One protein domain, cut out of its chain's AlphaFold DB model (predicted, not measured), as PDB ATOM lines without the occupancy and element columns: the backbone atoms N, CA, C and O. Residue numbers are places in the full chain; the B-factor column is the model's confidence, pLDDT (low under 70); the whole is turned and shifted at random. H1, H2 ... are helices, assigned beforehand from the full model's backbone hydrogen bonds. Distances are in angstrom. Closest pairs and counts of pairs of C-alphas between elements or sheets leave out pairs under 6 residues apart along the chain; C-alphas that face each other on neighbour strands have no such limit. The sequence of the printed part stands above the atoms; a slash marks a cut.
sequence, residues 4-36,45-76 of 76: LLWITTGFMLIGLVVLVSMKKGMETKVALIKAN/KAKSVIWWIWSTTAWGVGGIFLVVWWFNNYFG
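Overview. This is residues 4 to 36 and 45 to 76 of the 76 residues of an uncharacterized protein of Psychrobacillus vulpis (UniProt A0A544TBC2). What shape is this? Two long helices, H1 then H2, lie side by side and run opposite ways as a thin rod, with residues 30 to 36 sticking out at one end. What else describes it? The printed part has 65 residues, no named strand and the class all helix. It is only just extended, close to loose: radius of gyration of the C-alphas 16.3 A, spans 59 by 20 by 7 A.

Arrangement. How do the helices stand? H1, residues 4 to 34, and H2, residues 45 to 75, run opposite ways at a shallow tilt of 7 degrees. Where do they touch? H1 touches H2 with residues 4 to 15 alone, H2 touches H1 with residues 59 to 70 alone; the closest C-alphas, of Leu 4 and Trp 70, are 6.4 A apart. Are the backbones bonded? In H1 and H2 every O i to N i+4 pair is within hydrogen-bond range.

Along the chain. Where is H1? It begins at C-alpha 4 (-24.650, -25.992, 22.677) and spans 45.2 A. And H2? It spans 45.3 A, ending at C-alpha 75 (-37.222, -30.060, 23.481).

Size, cuts and confidence. Is anything missing? Residues 37 to 44 are cut out; C-alphas 36 and 45 are 14.8 A apart. Where is confidence low? The model's pLDDT is under 70 at residues 22 to 36, 45, and 75 to 76.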
ATOM      1  N   LEU A   4     -23.915 -27.248  22.544       74.56
ATOM      2  CA  LEU A   4     -24.650 -25.992  22.677       74.56
ATOM      3  C   LEU A   4     -24.226 -25.183  23.910       74.56
ATOM      4  O   LEU A   4     -23.942 -23.998  23.767       74.56
ATOM      5  N   LEU A   5     -24.071 -25.809  25.082       75.88
ATOM      6  CA  LEU A   5     -23.549 -25.142  26.285       75.88
ATOM      7  C   LEU A   5     -22.133 -24.594  26.067       75.88
ATOM      8  O   LEU A   5     -21.807 -23.494  26.522       75.88
ATOM      9  N   TRP A   6     -21.297 -25.341  25.342       81.25
ATOM     10  CA  TRP A   6     -19.954 -24.893  24.981       81.25
ATOM     11  C   TRP A   6     -19.994 -23.668  24.058       81.25
ATOM     12  O   TRP A   6     -19.272 -22.696  24.287       81.25
ATOM     13  N   ILE A   7     -20.887 -23.668  23.061       81.94
ATOM     14  CA  ILE A   7     -21.091 -22.533  22.150       81.94
ATOM     15  C   ILE A   7     -21.612 -21.304  22.904       81.94
ATOM     16  O   ILE A   7     -21.073 -20.215  22.720       81.94
ATOM     17  N   THR A   8     -22.602 -21.449  23.791       82.38
ATOM     18  CA  THR A   8     -23.130 -20.337  24.600       82.38
ATOM     19  C   THR A   8     -22.055 -19.743  25.507       82.38
ATOM     20  O   THR A   8     -21.928 -18.522  25.605       82.38
ATOM     21  N   THR A   9     -21.237 -20.594  26.132       85.44
ATOM     22  CA  THR A   9     -20.122 -20.153  26.980       85.44
ATOM     23  C   THR A   9     -19.074 -19.399  26.159       85.44
ATOM     24  O   THR A   9     -18.655 -18.309  26.548       85.44
ATOM     25  N   GLY A  10     -18.703 -19.920  24.985       87.75
ATOM     26  CA  GLY A  10     -17.802 -19.236  24.056       87.75
ATOM     27  C   GLY A  10     -18.348 -17.882  23.593       87.75
ATOM     28  O   GLY A  10     -17.625 -16.889  23.595       87.75
ATOM     29  N   PHE A  11     -19.641 -17.809  23.276       85.56
ATOM     30  CA  PHE A  11     -20.311 -16.572  22.877       85.56
ATOM     31  C   PHE A  11     -20.329 -15.527  24.011       85.56
ATOM     32  O   PHE A  11     -20.049 -14.348  23.798       85.56
ATOM     33  N   MET A  12     -20.567 -15.939  25.256       84.44
ATOM     34  CA  MET A  12     -20.475 -15.022  26.399       84.44
ATOM     35  C   MET A  12     -19.048 -14.495  26.611       84.44
ATOM     36  O   MET A  12     -18.856 -13.298  26.839       84.44
ATOM     37  N   LEU A  13     -18.034 -15.358  26.481       88.94
ATOM     38  CA  LEU A  13     -16.630 -14.967  26.636       88.94
ATOM     39  C   LEU A  13     -16.170 -13.994  25.545       88.94
ATOM     40  O   LEU A  13     -15.475 -13.026  25.853       88.94
ATOM     41  N   ILE A  14     -16.578 -14.196  24.290       87.50
ATOM     42  CA  ILE A  14     -16.244 -13.270  23.199       87.50
ATOM     43  C   ILE A  14     -16.871 -11.894  23.459       87.50
ATOM     44  O   ILE A  14     -16.175 -10.885  23.339       87.50
ATOM     45  N   GLY A  15     -18.133 -11.840  23.900       83.25
ATOM     46  CA  GLY A  15     -18.783 -10.584  24.291       83.25
ATOM     47  C   GLY A  15     -18.016  -9.842  25.394       83.25
ATOM     48  O   GLY A  15     -17.793  -8.634  25.295       83.25
ATOM     49  N   LEU A  16     -17.526 -10.571  26.402       83.62
ATOM     50  CA  LEU A  16     -16.712 -10.011  27.484       83.62
ATOM     51  C   LEU A  16     -15.362  -9.471  26.982       83.62
ATOM     52  O   LEU A  16     -14.956  -8.372  27.358       83.62
ATOM     53  N   VAL A  17     -14.674 -10.209  26.108       84.31
ATOM     54  CA  VAL A  17     -13.387  -9.787  25.529       84.31
ATOM     55  C   VAL A  17     -13.547  -8.539  24.658       84.31
ATOM     56  O   VAL A  17     -12.698  -7.645  24.718       84.31
ATOM     57  N   VAL A  18     -14.637  -8.441  23.891       80.62
ATOM     58  CA  VAL A  18     -14.978  -7.245  23.103       80.62
ATOM     59  C   VAL A  18     -15.209  -6.046  24.026       80.62
ATOM     60  O   VAL A  18     -14.654  -4.974  23.775       80.62
ATOM     61  N   LEU A  19     -15.939  -6.234  25.132       78.19
ATOM     62  CA  LEU A  19     -16.177  -5.196  26.140       78.19
ATOM     63  C   LEU A  19     -14.861  -4.677  26.751       78.19
ATOM     64  O   LEU A  19     -14.610  -3.471  26.799       78.19
ATOM     65  N   VAL A  20     -13.986  -5.597  27.171       78.44
ATOM     66  CA  VAL A  20     -12.696  -5.285  27.810       78.44
ATOM     67  C   VAL A  20     -11.723  -4.623  26.833       78.44
ATOM     68  O   VAL A  20     -11.084  -3.624  27.174       78.44
ATOM     69  N   SER A  21     -11.628  -5.133  25.604       71.69
ATOM     70  CA  SER A  21     -10.765  -4.560  24.563       71.69
ATOM     71  C   SER A  21     -11.157  -3.126  24.238       71.69
ATOM     72  O   SER A  21     -10.296  -2.287  23.974       71.69
ATOM     73  N   MET A  22     -12.449  -2.813  24.304       67.81
ATOM     74  CA  MET A  22     -12.920  -1.481  23.976       67.81
ATOM     75  C   MET A  22     -12.744  -0.479  25.122       67.81
ATOM     76  O   MET A  22     -12.346   0.656  24.860       67.81
ATOM     77  N   LYS A  23     -12.895  -0.907  26.386       67.25
ATOM     78  CA  LYS A  23     -12.471  -0.105  27.550       67.25
ATOM     79  C   LYS A  23     -10.997   0.297  27.423       67.25
ATOM     80  O   LYS A  23     -10.665   1.473  27.548       67.25
ATOM     81  N   LYS A  24     -10.136  -0.658  27.054       66.44
ATOM     82  CA  LYS A  24      -8.708  -0.415  26.802       66.44
ATOM     83  C   LYS A  24      -8.472   0.507  25.595       66.44
ATOM     84  O   LYS A  24      -7.588   1.363  25.630       66.44
ATOM     85  N   GLY A  25      -9.275   0.367  24.539       65.81
ATOM     86  CA  GLY A  25      -9.231   1.220  23.350       65.81
ATOM     87  C   GLY A  25      -9.609   2.675  23.634       65.81
ATOM     88  O   GLY A  25      -8.952   3.582  23.130       65.81
ATOM     89  N   MET A  26     -10.617   2.912  24.478       63.84
ATOM     90  CA  MET A  26     -11.011   4.256  24.911       63.84
ATOM     91  C   MET A  26      -9.966   4.896  25.826       63.84
ATOM     92  O   MET A  26      -9.613   6.048  25.601       63.84
ATOM     93  N   GLU A  27      -9.423   4.163  26.801       66.62
ATOM     94  CA  GLU A  27      -8.362   4.665  27.691       66.62
ATOM     95  C   GLU A  27      -7.102   5.054  26.900       66.62
ATOM     96  O   GLU A  27      -6.539   6.129  27.105       66.62
ATOM     97  N   THR A  28      -6.716   4.228  25.924       67.88
ATOM     98  CA  THR A  28      -5.565   4.500  25.045       67.88
ATOM     99  C   THR A  28      -5.821   5.699  24.133       67.88
ATOM    100  O   THR A  28      -4.951   6.552  23.976       67.88
ATOM    101  N   LYS A  29      -7.027   5.803  23.556       64.06
ATOM    102  CA  LYS A  29      -7.427   6.946  22.728       64.06
ATOM    103  C   LYS A  29      -7.430   8.239  23.543       64.06
ATOM    104  O   LYS A  29      -6.812   9.203  23.118       64.06
ATOM    105  N   VAL A  30      -8.024   8.254  24.738       64.12
ATOM    106  CA  VAL A  30      -8.050   9.434  25.624       64.12
ATOM    107  C   VAL A  30      -6.638   9.889  26.008       64.12
ATOM    108  O   VAL A  30      -6.374  11.089  26.028       64.12
ATOM    109  N   ALA A  31      -5.712   8.958  26.254       67.12
ATOM    110  CA  ALA A  31      -4.310   9.296  26.498       67.12
ATOM    111  C   ALA A  31      -3.623   9.911  25.259       67.12
ATOM    112  O   ALA A  31      -2.888  10.886  25.395       67.12
ATOM    113  N   LEU A  32      -3.900   9.384  24.059       62.31
ATOM    114  CA  LEU A  32      -3.377   9.897  22.782       62.31
ATOM    115  C   LEU A  32      -3.916  11.288  22.423       62.31
ATOM    116  O   LEU A  32      -3.183  12.131  21.913       62.31
ATOM    117  N   ILE A  33      -5.190  11.519  22.716       63.41
ATOM    118  CA  ILE A  33      -5.912  12.776  22.508       63.41
ATOM    119  C   ILE A  33      -5.422  13.863  23.458       63.41
ATOM    120  O   ILE A  33      -5.164  14.986  23.040       63.41
ATOM    121  N   LYS A  34      -5.206  13.522  24.733       61.22
ATOM    122  CA  LYS A  34      -4.607  14.445  25.703       61.22
ATOM    123  C   LYS A  34      -3.208  14.907  25.264       61.22
ATOM    124  O   LYS A  34      -2.776  15.979  25.674       61.22
ATOM    125  N   ALA A  35      -2.514  14.108  24.451       64.44
ATOM    126  CA  ALA A  35      -1.203  14.429  23.902       64.44
ATOM    127  C   ALA A  35      -1.245  15.211  22.570       64.44
ATOM    128  O   ALA A  35      -0.222  15.778  22.203       64.44
ATOM    129  N   ASN A  36      -2.382  15.268  21.861       58.72
ATOM    130  CA  ASN A  36      -2.526  15.922  20.549       58.72
ATOM    131  C   ASN A  36      -3.805  16.782  20.504       58.72
ATOM    132  O   ASN A  36      -4.787  16.426  19.856       58.72
ATOM    133  N   LYS A  45     -15.187   9.944  17.287       64.44
ATOM    134  CA  LYS A  45     -15.637   9.431  18.583       64.44
ATOM    135  C   LYS A  45     -17.128   9.103  18.566       64.44
ATOM    136  O   LYS A  45     -17.502   8.006  18.978       64.44
ATOM    137  N   ALA A  46     -17.961   9.975  17.991       70.50
ATOM    138  CA  ALA A  46     -19.391   9.719  17.819       70.50
ATOM    139  C   ALA A  46     -19.654   8.479  16.944       70.50
ATOM    140  O   ALA A  46     -20.414   7.589  17.332       70.50
ATOM    141  N   LYS A  47     -18.958   8.352  15.807       75.06
ATOM    142  CA  LYS A  47     -19.083   7.186  14.916       75.06
ATOM    143  C   LYS A  47     -18.628   5.887  15.583       75.06
ATOM    144  O   LYS A  47     -19.247   4.845  15.379       75.06
ATOM    145  N   SER A  48     -17.575   5.948  16.400       76.44
ATOM    146  CA  SER A  48     -17.086   4.797  17.162       76.44
ATOM    147  C   SER A  48     -18.104   4.318  18.196       76.44
ATOM    148  O   SER A  48     -18.263   3.113  18.350       76.44
ATOM    149  N   VAL A  49     -18.802   5.230  18.882       76.81
ATOM    150  CA  VAL A  49     -19.846   4.882  19.860       76.81
ATOM    151  C   VAL A  49     -21.058   4.264  19.162       76.81
ATOM    152  O   VAL A  49     -21.530   3.212  19.583       76.81
ATOM    153  N   ILE A  50     -21.518   4.859  18.057       82.75
ATOM    154  CA  ILE A  50     -22.657   4.344  17.280       82.75
ATOM    155  C   ILE A  50     -22.365   2.940  16.744       82.75
ATOM    156  O   ILE A  50     -23.188   2.038  16.893       82.75
ATOM    157  N   TRP A  51     -21.178   2.728  16.168       80.44
ATOM    158  CA  TRP A  51     -20.768   1.410  15.683       80.44
ATOM    159  C   TRP A  51     -20.749   0.374  16.809       80.44
ATOM    160  O   TRP A  51     -21.166  -0.764  16.613       80.44
ATOM    161  N   TRP A  52     -20.355   0.784  18.012       77.75
ATOM    162  CA  TRP A  52     -20.290  -0.111  19.156       77.75
ATOM    163  C   TRP A  52     -21.650  -0.483  19.738       77.75
ATOM    164  O   TRP A  52     -21.872  -1.641  20.099       77.75
ATOM    165  N   ILE A  53     -22.582   0.470  19.776       83.31
ATOM    166  CA  ILE A  53     -23.983   0.203  20.115       83.31
ATOM    167  C   ILE A  53     -24.564  -0.795  19.109       83.31
ATOM    168  O   ILE A  53     -25.232  -1.750  19.510       83.31
ATOM    169  N   TRP A  54     -24.246  -0.638  17.819       87.31
ATOM    170  CA  TRP A  54     -24.695  -1.558  16.774       87.31
ATOM    171  C   TRP A  54     -24.113  -2.963  16.946       87.31
ATOM    172  O   TRP A  54     -24.855  -3.942  16.907       87.31
ATOM    173  N   SER A  55     -22.807  -3.076  17.209       82.88
ATOM    174  CA  SER A  55     -22.147  -4.361  17.472       82.88
ATOM    175  C   SER A  55     -22.688  -5.048  18.724       82.88
ATOM    176  O   SER A  55     -22.943  -6.247  18.688       82.88
ATOM    177  N   THR A  56     -22.917  -4.304  19.808       84.31
ATOM    178  CA  THR A  56     -23.464  -4.853  21.062       84.31
ATOM    179  C   THR A  56     -24.904  -5.321  20.877       84.31
ATOM    180  O   THR A  56     -25.271  -6.399  21.337       84.31
ATOM    181  N   THR A  57     -25.708  -4.548  20.143       89.38
ATOM    182  CA  THR A  57     -27.090  -4.915  19.812       89.38
ATOM    183  C   THR A  57     -27.127  -6.174  18.951       89.38
ATOM    184  O   THR A  57     -27.828  -7.124  19.290       89.38
ATOM    185  N   ALA A  58     -26.327  -6.230  17.881       88.75
ATOM    186  CA  ALA A  58     -26.231  -7.406  17.021       88.75
ATOM    187  C   ALA A  58     -25.747  -8.647  17.793       88.75
ATOM    188  O   ALA A  58     -26.283  -9.738  17.599       88.75
ATOM    189  N   TRP A  59     -24.787  -8.477  18.709       86.62
ATOM    190  CA  TRP A  59     -24.305  -9.547  19.582       86.62
ATOM    191  C   TRP A  59     -25.406 -10.064  20.514       86.62
ATOM    192  O   TRP A  59     -25.639 -11.266  20.591       86.62
ATOM    193  N   GLY A  60     -26.134  -9.166  21.184       87.62
ATOM    194  CA  GLY A  60     -27.246  -9.535  22.061       87.62
ATOM    195  C   GLY A  60     -28.360 -10.277  21.319       87.62
ATOM    196  O   GLY A  60     -28.822 -11.318  21.785       87.62
ATOM    197  N   VAL A  61     -28.737  -9.798  20.129       91.69
ATOM    198  CA  VAL A  61     -29.732 -10.458  19.267       91.69
ATOM    199  C   VAL A  61     -29.259 -11.851  18.851       91.69
ATOM    200  O   VAL A  61     -30.020 -12.813  18.970       91.69
ATOM    201  N   GLY A  62     -27.995 -11.983  18.434       87.94
ATOM    202  CA  GLY A  62     -27.387 -13.278  18.129       87.94
ATOM    203  C   GLY A  62     -27.428 -14.234  19.322       87.94
ATOM    204  O   GLY A  62     -27.767 -15.401  19.152       87.94
ATOM    205  N   GLY A  63     -27.175 -13.730  20.534       86.50
ATOM    206  CA  GLY A  63     -27.243 -14.503  21.775       86.50
ATOM    207  C   GLY A  63     -28.645 -15.022  22.092       86.50
ATOM    208  O   GLY A  63     -28.801 -16.202  22.401       86.50
ATOM    209  N   ILE A  64     -29.674 -14.178  21.961       87.88
ATOM    210  CA  ILE A  64     -31.074 -14.591  22.161       87.88
ATOM    211  C   ILE A  64     -31.448 -15.680  21.154       87.88
ATOM    212  O   ILE A  64     -32.012 -16.703  21.538       87.88
ATOM    213  N   PHE A  65     -31.088 -15.499  19.881       87.88
ATOM    214  CA  PHE A  65     -31.363 -16.487  18.840       87.88
ATOM    215  C   PHE A  65     -30.690 -17.835  19.137       87.88
ATOM    216  O   PHE A  65     -31.309 -18.885  18.988       87.88
ATOM    217  N   LEU A  66     -29.452 -17.807  19.634       84.00
ATOM    218  CA  LEU A  66     -28.694 -18.995  20.029       84.00
ATOM    219  C   LEU A  66     -29.364 -19.760  21.180       84.00
ATOM    220  O   LEU A  66     -29.444 -20.986  21.139       84.00
ATOM    221  N   VAL A  67     -29.888 -19.045  22.180       81.88
ATOM    222  CA  VAL A  67     -30.624 -19.648  23.305       81.88
ATOM    223  C   VAL A  67     -31.950 -20.252  22.837       81.88
ATOM    224  O   VAL A  67     -32.281 -21.372  23.223       81.88
ATOM    225  N   VAL A  68     -32.695 -19.556  21.974       84.69
ATOM    226  CA  VAL A  68     -33.967 -20.056  21.418       84.69
ATOM    227  C   VAL A  68     -33.749 -21.294  20.544       84.69
ATOM    228  O   VAL A  68     -34.521 -22.253  20.623       84.69
ATOM    229  N   TRP A  69     -32.687 -21.299  19.735       83.56
ATOM    230  CA  TRP A  69     -32.300 -22.457  18.931       83.56
ATOM    231  C   TRP A  69     -31.940 -23.653  19.812       83.56
ATOM    232  O   TRP A  69     -32.382 -24.771  19.553       83.56
ATOM    233  N   TRP A  70     -31.184 -23.417  20.887       78.50
ATOM    234  CA  TRP A  70     -30.853 -24.466  21.843       78.50
ATOM    235  C   TRP A  70     -32.106 -25.079  22.473       78.50
ATOM    236  O   TRP A  70     -32.232 -26.301  22.492       78.50
ATOM    237  N   PHE A  71     -33.055 -24.250  22.917       79.69
ATOM    238  CA  PHE A  71     -34.319 -24.726  23.479       79.69
ATOM    239  C   PHE A  71     -35.115 -25.584  22.491       79.69
ATOM    240  O   PHE A  71     -35.609 -26.640  22.878       79.69
ATOM    241  N   ASN A  72     -35.200 -25.180  21.219       80.69
ATOM    242  CA  ASN A  72     -35.870 -25.983  20.193       80.69
ATOM    243  C   ASN A  72     -35.171 -27.324  19.956       80.69
ATOM    244  O   ASN A  72     -35.842 -28.339  19.878       80.69
ATOM    245  N   ASN A  73     -33.841 -27.350  19.874       77.94
ATOM    246  CA  ASN A  73     -33.101 -28.593  19.639       77.94
ATOM    247  C   ASN A  73     -33.071 -29.527  20.863       77.94
ATOM    248  O   ASN A  73     -32.723 -30.694  20.734       77.94
ATOM    249  N   TYR A  74     -33.331 -29.007  22.063       74.19
ATOM    250  CA  TYR A  74     -33.364 -29.809  23.286       74.19
ATOM    251  C   TYR A  74     -34.762 -30.379  23.580       74.19
ATOM    252  O   TYR A  74     -34.862 -31.463  24.148       74.19
ATOM    253  N   PHE A  75     -35.831 -29.659  23.215       68.38
ATOM    254  CA  PHE A  75     -37.222 -30.060  23.481       68.38
ATOM    255  C   PHE A  75     -38.012 -30.540  22.249       68.38
ATOM    256  O   PHE A  75     -39.124 -31.038  22.430       68.38
ATOM    257  N   GLY A  76     -37.487 -30.365  21.035       55.84
ATOM    258  CA  GLY A  76     -38.065 -30.855  19.777       55.84
ATOM    259  C   GLY A  76     -37.381 -32.120  19.287       55.84
ATOM    260  O   GLY A  76     -38.098 -32.958  18.699       55.84
TER     261      GLY A  76